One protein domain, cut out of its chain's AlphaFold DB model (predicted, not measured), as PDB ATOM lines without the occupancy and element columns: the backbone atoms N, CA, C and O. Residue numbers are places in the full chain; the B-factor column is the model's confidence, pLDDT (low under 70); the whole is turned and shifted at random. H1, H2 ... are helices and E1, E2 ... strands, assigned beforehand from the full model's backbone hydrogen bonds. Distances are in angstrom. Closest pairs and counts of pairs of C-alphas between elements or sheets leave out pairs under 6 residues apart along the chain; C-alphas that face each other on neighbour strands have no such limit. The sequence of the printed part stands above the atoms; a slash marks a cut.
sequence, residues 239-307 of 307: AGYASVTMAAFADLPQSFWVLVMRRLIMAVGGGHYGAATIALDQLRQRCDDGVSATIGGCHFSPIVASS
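AT A GLANCE: This is residues 239 to 307 of the 307 residues of the protein "tRNA(Ile)-lysidine synthase" of Alphaproteobacteria bacterium (UniProt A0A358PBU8). The domain is two thin layers face to face: the long helix H2 runs through one, with the lone strand E1 and the one-turn helix H1 in the same layer, and the helix H3 and the small hairpin E2 and E3 make the other. H2 stands about perpendicular to H3, its later residues 262 to 269 come near the hairpin, and the last residues lead away from the body as a tail that adds to the length. The printed part has 69 residues with three named helices and three named strands, in the order E1, H1, H2, H3, E2, E3; the sheet E2 - E3 is antiparallel, and the class is mixed, helices and strands. The whole is compact, with a radius of gyration of the C-alphas of 11.7 A, and spans 38 by 30 by 17 A.

HOW THE PARTS SIT: E2, residues 293 to 295, and E3, residues 298 to 300, form a hairpin of antiparallel neighbour strands, at 158 degrees between their directions. N 293 and O 300 are 3.0 A apart and N 300 and O 293 2.8 A, both within hydrogen-bond range. The closest C-alphas of E2 and H3, residues 277 to 288, are those of Ala 293 and Leu 283, 7.0 A apart. Those of E3 and H2, residues 254 to 269, are Cys 298 and Gly 269, 5.3 A apart. H2 and H3 touch, the C-alphas of Val 258 and Leu 280 being closest at 5.8 A, and stand about perpendicular at 88 degrees. E1, residues 241 to 244, pairs with no named strand; its closest C-alpha to H2 is Tyr 241, 6.1 A from Val 268. E1 and E3 are near each other, with 6 pairs of C-alphas within 10 A, while E1 and E2 are apart. H1, residues 246 to 249, is close to H2 but not clearly touching, with the C-alphas of Phe 249 and Trp 257 7.5 A apart. E1 and H1 meet only through their link. In H2 every O i to N i+4 pair is within hydrogen-bond range, in H3 7 of 8, and H1 is too short for such a pair.

IN THESE COORDINATES: H2 is 21.6 A from first to last C-alpha, and H3 is 17.0 A. E1 measures 10.1 A, E2 6.7 A, E3 6.5 A and H1 5.2 A. E1 begins at C-alpha 241 (168.112, 178.881, 130.338), H2 begins at C-alpha 254 (190.973, 176.084, 130.722), and E3 ends at C-alpha 300 (174.455, 176.098, 123.352).

THE WHOLE: The two C-alphas farthest apart are those of His 272 and Ser 307, 38.2 A. The printed part has no cut, and it ends at residue 307, the chain's last. The link from H2 to H3, 7 residues, is short but not tight; the other links are tight. The mean pLDDT of the printed part is 85.1, with residues 272 to 273 and 304 to 307 under 70.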
ATOM      1  N   ALA A 239     162.703 181.131 132.194       89.06
ATOM      2  CA  ALA A 239     162.367 180.121 131.194       89.06
ATOM      3  C   ALA A 239     163.299 178.887 131.211       89.06
ATOM      4  O   ALA A 239     163.165 178.015 130.358       89.06
ATOM      5  N   GLY A 240     164.239 178.804 132.160       87.50
ATOM      6  CA  GLY A 240     165.086 177.627 132.364       87.50
ATOM      7  C   GLY A 240     166.357 177.604 131.516       87.50
ATOM      8  O   GLY A 240     166.907 176.532 131.292       87.50
ATOM      9  N   TYR A 241     166.835 178.760 131.047       91.62
ATOM     10  CA  TYR A 241     168.112 178.881 130.338       91.62
ATOM     11  C   TYR A 241     169.014 179.937 130.985       91.62
ATOM     12  O   TYR A 241     168.576 180.733 131.818       91.62
ATOM     13  N   ALA A 242     170.287 179.940 130.598       93.19
ATOM     14  CA  ALA A 242     171.268 180.919 131.040       93.19
ATOM     15  C   ALA A 242     171.984 181.526 129.829       93.19
ATOM     16  O   ALA A 242     172.299 180.815 128.874       93.19
ATOM     17  N   SER A 243     172.249 182.828 129.872       92.56
ATOM     18  CA  SER A 243     173.081 183.520 128.884       92.56
ATOM     19  C   SER A 243     174.428 183.871 129.498       92.56
ATOM     20  O   SER A 243     174.492 184.349 130.631       92.56
ATOM     21  N   VAL A 244     175.496 183.646 128.739       90.38
ATOM     22  CA  VAL A 244     176.879 183.812 129.188       90.38
ATOM     23  C   VAL A 244     177.548 184.903 128.365       90.38
ATOM     24  O   VAL A 244     177.547 184.844 127.135       90.38
ATOM     25  N   THR A 245     178.166 185.874 129.033       86.62
ATOM     26  CA  THR A 245     178.975 186.891 128.350       86.62
ATOM     27  C   THR A 245     180.368 186.330 128.066       86.62
ATOM     28  O   THR A 245     181.215 186.308 128.955       86.62
ATOM     29  N   MET A 246     180.631 185.894 126.828       83.62
ATOM     30  CA  MET A 246     181.905 185.245 126.457       83.62
ATOM     31  C   MET A 246     183.145 186.111 126.721       83.62
ATOM     32  O   MET A 246     184.187 185.578 127.088       83.62
ATOM     33  N   ALA A 247     183.028 187.441 126.637       82.94
ATOM     34  CA  ALA A 247     184.119 188.354 126.987       82.94
ATOM     35  C   ALA A 247     184.584 188.197 128.448       82.94
ATOM     36  O   ALA A 247     185.773 188.317 128.728       82.94
ATOM     37  N   ALA A 248     183.681 187.849 129.371       81.94
ATOM     38  CA  ALA A 248     184.038 187.583 130.763       81.94
ATOM     39  C   ALA A 248     184.837 186.275 130.934       81.94
ATOM     40  O   ALA A 248     185.436 186.056 131.985       81.94
ATOM     41  N   PHE A 249     184.848 185.401 129.917       85.75
ATOM     42  CA  PHE A 249     185.562 184.121 129.911       85.75
ATOM     43  C   PHE A 249     186.823 184.125 129.037       85.75
ATOM     44  O   PHE A 249     187.524 183.114 129.010       85.75
ATOM     45  N   ALA A 250     187.149 185.242 128.372       83.06
ATOM     46  CA  ALA A 250     188.289 185.341 127.457       83.06
ATOM     47  C   ALA A 250     189.614 184.928 128.128       83.06
ATOM     48  O   ALA A 250     190.300 184.028 127.646       83.06
ATOM     49  N   ASP A 251     189.898 185.489 129.306       85.50
ATOM     50  CA  ASP A 251     191.122 185.208 130.071       85.50
ATOM     51  C   ASP A 251     190.980 184.024 131.040       85.50
ATOM     52  O   ASP A 251     191.864 183.756 131.858       85.50
ATOM     53  N   LEU A 252     189.860 183.293 130.985       88.06
ATOM     54  CA  LEU A 252     189.602 182.218 131.930       88.06
ATOM     55  C   LEU A 252     190.510 181.012 131.628       88.06
ATOM     56  O   LEU A 252     190.440 180.447 130.524       88.06
ATOM     57  N   PRO A 253     191.330 180.544 132.594       90.00
ATOM     58  CA  PRO A 253     192.136 179.347 132.396       90.00
ATOM     59  C   PRO A 253     191.253 178.145 132.049       90.00
ATOM     60  O   PRO A 253     190.159 177.992 132.597       90.00
ATOM     61  N   GLN A 254     191.743 177.249 131.186       87.19
ATOM     62  CA  GLN A 254     190.973 176.084 130.722       87.19
ATOM     63  C   GLN A 254     190.407 175.242 131.873       87.19
ATOM     64  O   GLN A 254     189.271 174.774 131.824       87.19
ATOM     65  N   SER A 255     191.174 175.100 132.953       85.81
ATOM     66  CA  SER A 255     190.741 174.396 134.157       85.81
ATOM     67  C   SER A 255     189.492 175.015 134.793       85.81
ATOM     68  O   SER A 255     188.599 174.278 135.203       85.81
ATOM     69  N   PHE A 256     189.390 176.345 134.843       88.69
ATOM     70  CA  PHE A 256     188.215 177.042 135.367       88.69
ATOM     71  C   PHE A 256     187.049 177.050 134.378       88.69
ATOM     72  O   PHE A 256     185.911 176.889 134.814       88.69
ATOM     73  N   TRP A 257     187.312 177.133 133.068       89.81
ATOM     74  CA  TRP A 257     186.279 176.961 132.040       89.81
ATOM     75  C   TRP A 257     185.524 175.640 132.224       89.81
ATOM     76  O   TRP A 257     184.297 175.622 132.336       89.81
ATOM     77  N   VAL A 258     186.263 174.533 132.347       89.69
ATOM     78  CA  VAL A 258     185.693 173.196 132.572       89.69
ATOM     79  C   VAL A 258     184.856 173.157 133.854       89.69
ATOM     80  O   VAL A 258     183.778 172.563 133.862       89.69
ATOM     81  N   LEU A 259     185.321 173.781 134.942       88.81
ATOM     82  CA  LEU A 259     184.592 173.807 136.214       88.81
ATOM     83  C   LEU A 259     183.286 174.607 136.118       88.81
ATOM     84  O   LEU A 259     182.244 174.109 136.547       88.81
ATOM     85  N   VAL A 260     183.335 175.807 135.536       91.06
ATOM     86  CA  VAL A 260     182.173 176.689 135.362       91.06
ATOM     87  C   VAL A 260     181.153 176.050 134.423       91.06
ATOM     88  O   VAL A 260     180.000 175.866 134.812       91.06
ATOM     89  N   MET A 261     181.570 175.607 133.233       91.00
ATOM     90  CA  MET A 261     180.663 174.997 132.254       91.00
ATOM     91  C   MET A 261     179.998 173.737 132.784       91.00
ATOM     92  O   MET A 261     178.801 173.536 132.587       91.00
ATOM     93  N   ARG A 262     180.740 172.898 133.516       89.88
ATOM     94  CA  ARG A 262     180.164 171.702 134.132       89.88
ATOM     95  C   ARG A 262     179.016 172.053 135.079       89.88
ATOM     96  O   ARG A 262     178.001 171.362 135.068       89.88
ATOM     97  N   ARG A 263     179.165 173.114 135.877       89.06
ATOM     98  CA  ARG A 263     178.129 173.588 136.808       89.06
ATOM     99  C   ARG A 263     176.927 174.164 136.074       89.06
ATOM    100  O   ARG A 263     175.808 173.817 136.428       89.06
ATOM    101  N   LEU A 264     177.153 174.967 135.035       90.06
ATOM    102  CA  LEU A 264     176.075 175.525 134.213       90.06
ATOM    103  C   LEU A 264     175.257 174.428 133.530       90.06
ATOM    104  O   LEU A 264     174.034 174.435 133.621       90.06
ATOM    105  N   ILE A 265     175.921 173.436 132.932       91.81
ATOM    106  CA  ILE A 265     175.253 172.295 132.289       91.81
ATOM    107  C   ILE A 265     174.438 171.490 133.302       91.81
ATOM    108  O   ILE A 265     173.324 171.080 133.005       91.81
ATOM    109  N   MET A 266     174.966 171.263 134.507       89.12
ATOM    110  CA  MET A 266     174.217 170.556 135.551       89.12
ATOM    111  C   MET A 266     173.016 171.365 136.052       89.12
ATOM    112  O   MET A 266     171.959 170.787 136.291       89.12
ATOM    113  N   ALA A 267     173.168 172.683 136.197       88.00
ATOM    114  CA  ALA A 267     172.104 173.568 136.656       88.00
ATOM    115  C   ALA A 267     170.966 173.695 135.631       88.00
ATOM    116  O   ALA A 267     169.803 173.620 136.011       88.00
ATOM    117  N   VAL A 268     171.295 173.845 134.345       90.25
ATOM    118  CA  VAL A 268     170.313 173.993 133.255       90.25
ATOM    119  C   VAL A 268     169.753 172.636 132.817       90.25
ATOM    120  O   VAL A 268     168.545 172.468 132.699       90.25
ATOM    121  N   GLY A 269     170.617 171.642 132.603       86.75
ATOM    122  CA  GLY A 269     170.235 170.322 132.093       86.75
ATOM    123  C   GLY A 269     169.680 169.364 133.149       86.75
ATOM    124  O   GLY A 269     169.239 168.270 132.805       86.75
ATOM    125  N   GLY A 270     169.735 169.719 134.438       80.50
ATOM    126  CA  GLY A 270     169.194 168.915 135.546       80.50
ATOM    127  C   GLY A 270     169.945 167.607 135.840       80.50
ATOM    128  O   GLY A 270     169.515 166.804 136.671       80.50
ATOM    129  N   GLY A 271     171.074 167.363 135.170       76.62
ATOM    130  CA  GLY A 271     171.865 166.145 135.322       76.62
ATOM    131  C   GLY A 271     172.601 166.062 136.664       76.62
ATOM    132  O   GLY A 271     173.148 167.042 137.163       76.62
ATOM    133  N   HIS A 272     172.679 164.858 137.238       64.19
ATOM    134  CA  HIS A 272     173.457 164.602 138.465       64.19
ATOM    135  C   HIS A 272     174.968 164.484 138.214       64.19
ATOM    136  O   HIS A 272     175.767 164.673 139.131       64.19
ATOM    137  N   TYR A 273     175.357 164.187 136.971       68.38
ATOM    138  CA  TYR A 273     176.741 164.153 136.518       68.38
ATOM    139  C   TYR A 273     176.928 165.183 135.415       68.38
ATOM    140  O   TYR A 273     176.158 165.230 134.458       68.38
ATOM    141  N   GLY A 274     177.960 166.006 135.553       72.94
ATOM    142  CA  GLY A 274     178.325 166.965 134.525       72.94
ATOM    143  C   GLY A 274     179.138 166.334 133.395       72.94
ATOM    144  O   GLY A 274     179.636 165.214 133.513       72.94
ATOM    145  N   ALA A 275     179.296 167.068 132.296       81.94
ATOM    146  CA  ALA A 275     179.954 166.559 131.101       81.94
ATOM    147  C   ALA A 275     181.446 166.221 131.307       81.94
ATOM    148  O   ALA A 275     182.148 166.825 132.134       81.94
ATOM    149  N   ALA A 276     181.930 165.250 130.527       83.31
ATOM    150  CA  ALA A 276     183.330 164.834 130.516       83.31
ATOM    151  C   ALA A 276     184.254 165.998 130.123       83.31
ATOM    152  O   ALA A 276     183.889 166.832 129.301       83.31
ATOM    153  N   THR A 277     185.461 166.041 130.696       83.50
ATOM    154  CA  THR A 277     186.417 167.142 130.478       83.50
ATOM    155  C   THR A 277     186.734 167.351 128.996       83.50
ATOM    156  O   THR A 277     186.605 168.466 128.518       83.50
ATOM    157  N   ILE A 278     186.995 166.273 128.247       85.06
ATOM    158  CA  ILE A 278     187.301 166.341 126.804       85.06
ATOM    159  C   ILE A 278     186.166 167.012 126.014       85.06
ATOM    160  O   ILE A 278     186.410 167.821 125.125       85.06
ATOM    161  N   ALA A 279     184.912 166.710 126.357       88.19
ATOM    162  CA  ALA A 279     183.760 167.306 125.689       88.19
ATOM    163  C   ALA A 279     183.606 168.803 126.031       88.19
ATOM    164  O   ALA A 279     183.155 169.584 125.199       88.19
ATOM    165  N   LEU A 280     184.015 169.216 127.234       90.19
ATOM    166  CA  LEU A 280     184.028 170.621 127.658       90.19
ATOM    167  C   LEU A 280     185.177 171.417 127.025       90.19
ATOM    168  O   LEU A 280     185.012 172.610 126.765       90.19
ATOM    169  N   ASP A 281     186.303 170.764 126.741       87.56
ATOM    170  CA  ASP A 281     187.404 171.361 125.984       87.56
ATOM    171  C   ASP A 281     186.970 171.647 124.541       87.56
ATOM    172  O   ASP A 281     187.132 172.763 124.053       87.56
ATOM    173  N   GLN A 282     186.315 170.679 123.893       89.62
ATOM    174  CA  GLN A 282     185.733 170.859 122.557       89.62
ATOM    175  C   GLN A 282     184.630 171.925 122.533       89.62
ATOM    176  O   GLN A 282     184.509 172.663 121.557       89.62
ATOM    177  N   LEU A 283     183.830 172.020 123.601       91.06
ATOM    178  CA  LEU A 283     182.794 173.042 123.723       91.06
ATOM    179  C   LEU A 283     183.387 174.455 123.690       91.06
ATOM    180  O   LEU A 283     182.810 175.307 123.025       91.06
ATOM    181  N   ARG A 284     184.527 174.696 124.358       90.38
ATOM    182  CA  ARG A 284     185.171 176.021 124.363       90.38
ATOM    183  C   ARG A 284     185.458 176.501 122.947       90.38
ATOM    184  O   ARG A 284     184.993 177.568 122.574       90.38
ATOM    185  N   GLN A 285     186.125 175.660 122.158       88.06
ATOM    186  CA  GLN A 285     186.479 175.990 120.779       88.06
ATOM    187  C   GLN A 285     185.238 176.334 119.947       88.06
ATOM    188  O   GLN A 285     185.215 177.342 119.257       88.06
ATOM    189  N   ARG A 286     184.165 175.542 120.071       90.38
ATOM    190  CA  ARG A 286     182.909 175.813 119.355       90.38
ATOM    191  C   ARG A 286     182.262 177.127 119.790       90.38
ATOM    192  O   ARG A 286     181.723 177.827 118.942       90.38
ATOM    193  N   CYS A 287     182.296 177.454 121.081       88.06
ATOM    194  CA  CYS A 287     181.790 178.731 121.581       88.06
ATOM    195  C   CYS A 287     182.602 179.915 121.043       88.06
ATOM    196  O   CYS A 287     181.999 180.905 120.634       88.06
ATOM    197  N   ASP A 288     183.930 179.790 120.996       85.12
ATOM    198  CA  ASP A 288     184.828 180.815 120.451       85.12
ATOM    199  C   ASP A 288     184.611 181.004 118.936       85.12
ATOM    200  O   ASP A 288     184.587 182.133 118.449       85.12
ATOM    201  N   ASP A 289     184.335 179.916 118.209       87.50
ATOM    202  CA  ASP A 289     184.011 179.931 116.775       87.50
ATOM    203  C   ASP A 289     182.563 180.387 116.481       87.50
ATOM    204  O   ASP A 289     182.161 180.485 115.320       87.50
ATOM    205  N   GLY A 290     181.741 180.633 117.510       86.69
ATOM    206  CA  GLY A 290     180.331 180.998 117.346       86.69
ATOM    207  C   GLY A 290     179.465 179.868 116.773       86.69
ATOM    208  O   GLY A 290     178.489 180.122 116.069       86.69
ATOM    209  N   VAL A 291     179.801 178.611 117.060       90.06
ATOM    210  CA  VAL A 291     179.108 177.419 116.555       90.06
ATOM    211  C   VAL A 291     178.281 176.767 117.659       90.06
ATOM    212  O   VAL A 291     178.784 176.430 118.732       90.06
ATOM    213  N   SER A 292     177.005 176.499 117.373       91.69
ATOM    214  CA  SER A 292     176.111 175.820 118.318       91.69
ATOM    215  C   SER A 292     176.593 174.410 118.681       91.69
ATOM    216  O   SER A 292     177.227 173.724 117.874       91.69
ATOM    217  N   ALA A 293     176.277 173.937 119.885       92.62
ATOM    218  CA  ALA A 293     176.673 172.615 120.378       92.62
ATOM    219  C   ALA A 293     175.631 172.030 121.342       92.62
ATOM    220  O   ALA A 293     174.936 172.771 122.030       92.62
ATOM    221  N   THR A 294     175.572 170.702 121.454       91.38
ATOM    222  CA  THR A 294     174.704 170.017 122.426       91.38
ATOM    223  C   THR A 294     175.543 169.147 123.345       91.38
ATOM    224  O   THR A 294     176.318 168.312 122.880       91.38
ATOM    225  N   ILE A 295     175.387 169.325 124.656       90.56
ATOM    226  CA  ILE A 295     176.158 168.588 125.658       90.56
ATOM    227  C   ILE A 295     175.395 168.519 126.983       90.56
ATOM    228  O   ILE A 295     174.849 169.511 127.456       90.56
ATOM    229  N   GLY A 296     175.342 167.329 127.590       83.50
ATOM    230  CA  GLY A 296     174.769 167.132 128.928       83.50
ATOM    231  C   GLY A 296     173.318 167.607 129.088       83.50
ATOM    232  O   GLY A 296     172.975 168.150 130.130       83.50
ATOM    233  N   GLY A 297     172.487 167.444 128.052       86.62
ATOM    234  CA  GLY A 297     171.086 167.884 128.059       86.62
ATOM    235  C   GLY A 297     170.877 169.376 127.784       86.62
ATOM    236  O   GLY A 297     169.741 169.834 127.794       86.62
ATOM    237  N   CYS A 298     171.945 170.128 127.508       91.25
ATOM    238  CA  CYS A 298     171.889 171.549 127.176       91.25
ATOM    239  C   CYS A 298     172.195 171.780 125.691       91.25
ATOM    240  O   CYS A 298     173.059 171.106 125.123       91.25
ATOM    241  N   HIS A 299     171.531 172.769 125.090       92.44
ATOM    242  CA  HIS A 299     171.859 173.310 123.772       92.44
ATOM    243  C   HIS A 299     172.499 174.693 123.933       92.44
ATOM    244  O   HIS A 299     171.918 175.584 124.550       92.44
ATOM    245  N   PHE A 300     173.694 174.857 123.381       92.62
ATOM    246  CA  PHE A 300     174.455 176.098 123.352       92.62
ATOM    247  C   PHE A 300     174.272 176.739 121.985       92.62
ATOM    248  O   PHE A 300     174.555 176.101 120.972       92.62
ATOM    249  N   SER A 301     173.835 177.993 121.958       91.44
ATOM    250  CA  SER A 301     173.668 178.776 120.734       91.44
ATOM    251  C   SER A 301     174.193 180.197 120.927       91.44
ATOM    252  O   SER A 301     173.884 180.799 121.959       91.44
ATOM    253  N   PRO A 302     174.924 180.762 119.949       88.31
ATOM    254  CA  PRO A 302     175.303 182.168 119.978       88.31
ATOM    255  C   PRO A 302     174.060 183.057 120.008       88.31
ATOM    256  O   PRO A 302     173.126 182.863 119.230       88.31
ATOM    257  N   ILE A 303     174.063 184.050 120.892       83.44
ATOM    258  CA  ILE A 303     173.050 185.103 120.908       83.44
ATOM    259  C   ILE A 303     173.643 186.261 120.112       83.44
ATOM    260  O   ILE A 303     174.522 186.969 120.600       83.44
ATOM    261  N   VAL A 304     173.208 186.427 118.866       69.00
ATOM    262  CA  VAL A 304     173.549 187.625 118.093       69.00
ATOM    263  C   VAL A 304     172.698 188.755 118.661       69.00
ATOM    264  O   VAL A 304     171.472 188.646 118.665       69.00
ATOM    265  N   ALA A 305     173.324 189.808 119.193       57.03
ATOM    266  CA  ALA A 305     172.587 190.995 119.604       57.03
ATOM    267  C   ALA A 305     171.838 191.533 118.377       57.03
ATOM    268  O   ALA A 305     172.462 191.897 117.381       57.03
ATOM    269  N   SER A 306     170.506 191.529 118.423       44.69
ATOM    270  CA  SER A 306     169.698 192.249 117.446       44.69
ATOM    271  C   SER A 306     169.997 193.734 117.623       44.69
ATOM    272  O   SER A 306     169.668 194.297 118.668       44.69
ATOM    273  N   SER A 307     170.694 194.299 116.638       36.34
ATOM    274  CA  SER A 307     170.958 195.731 116.472       36.34
ATOM    275  C   SER A 307     169.683 196.560 116.515       36.34
ATOM    276  O   SER A 307     168.707 196.103 115.871       36.34
TER     277      SER A 307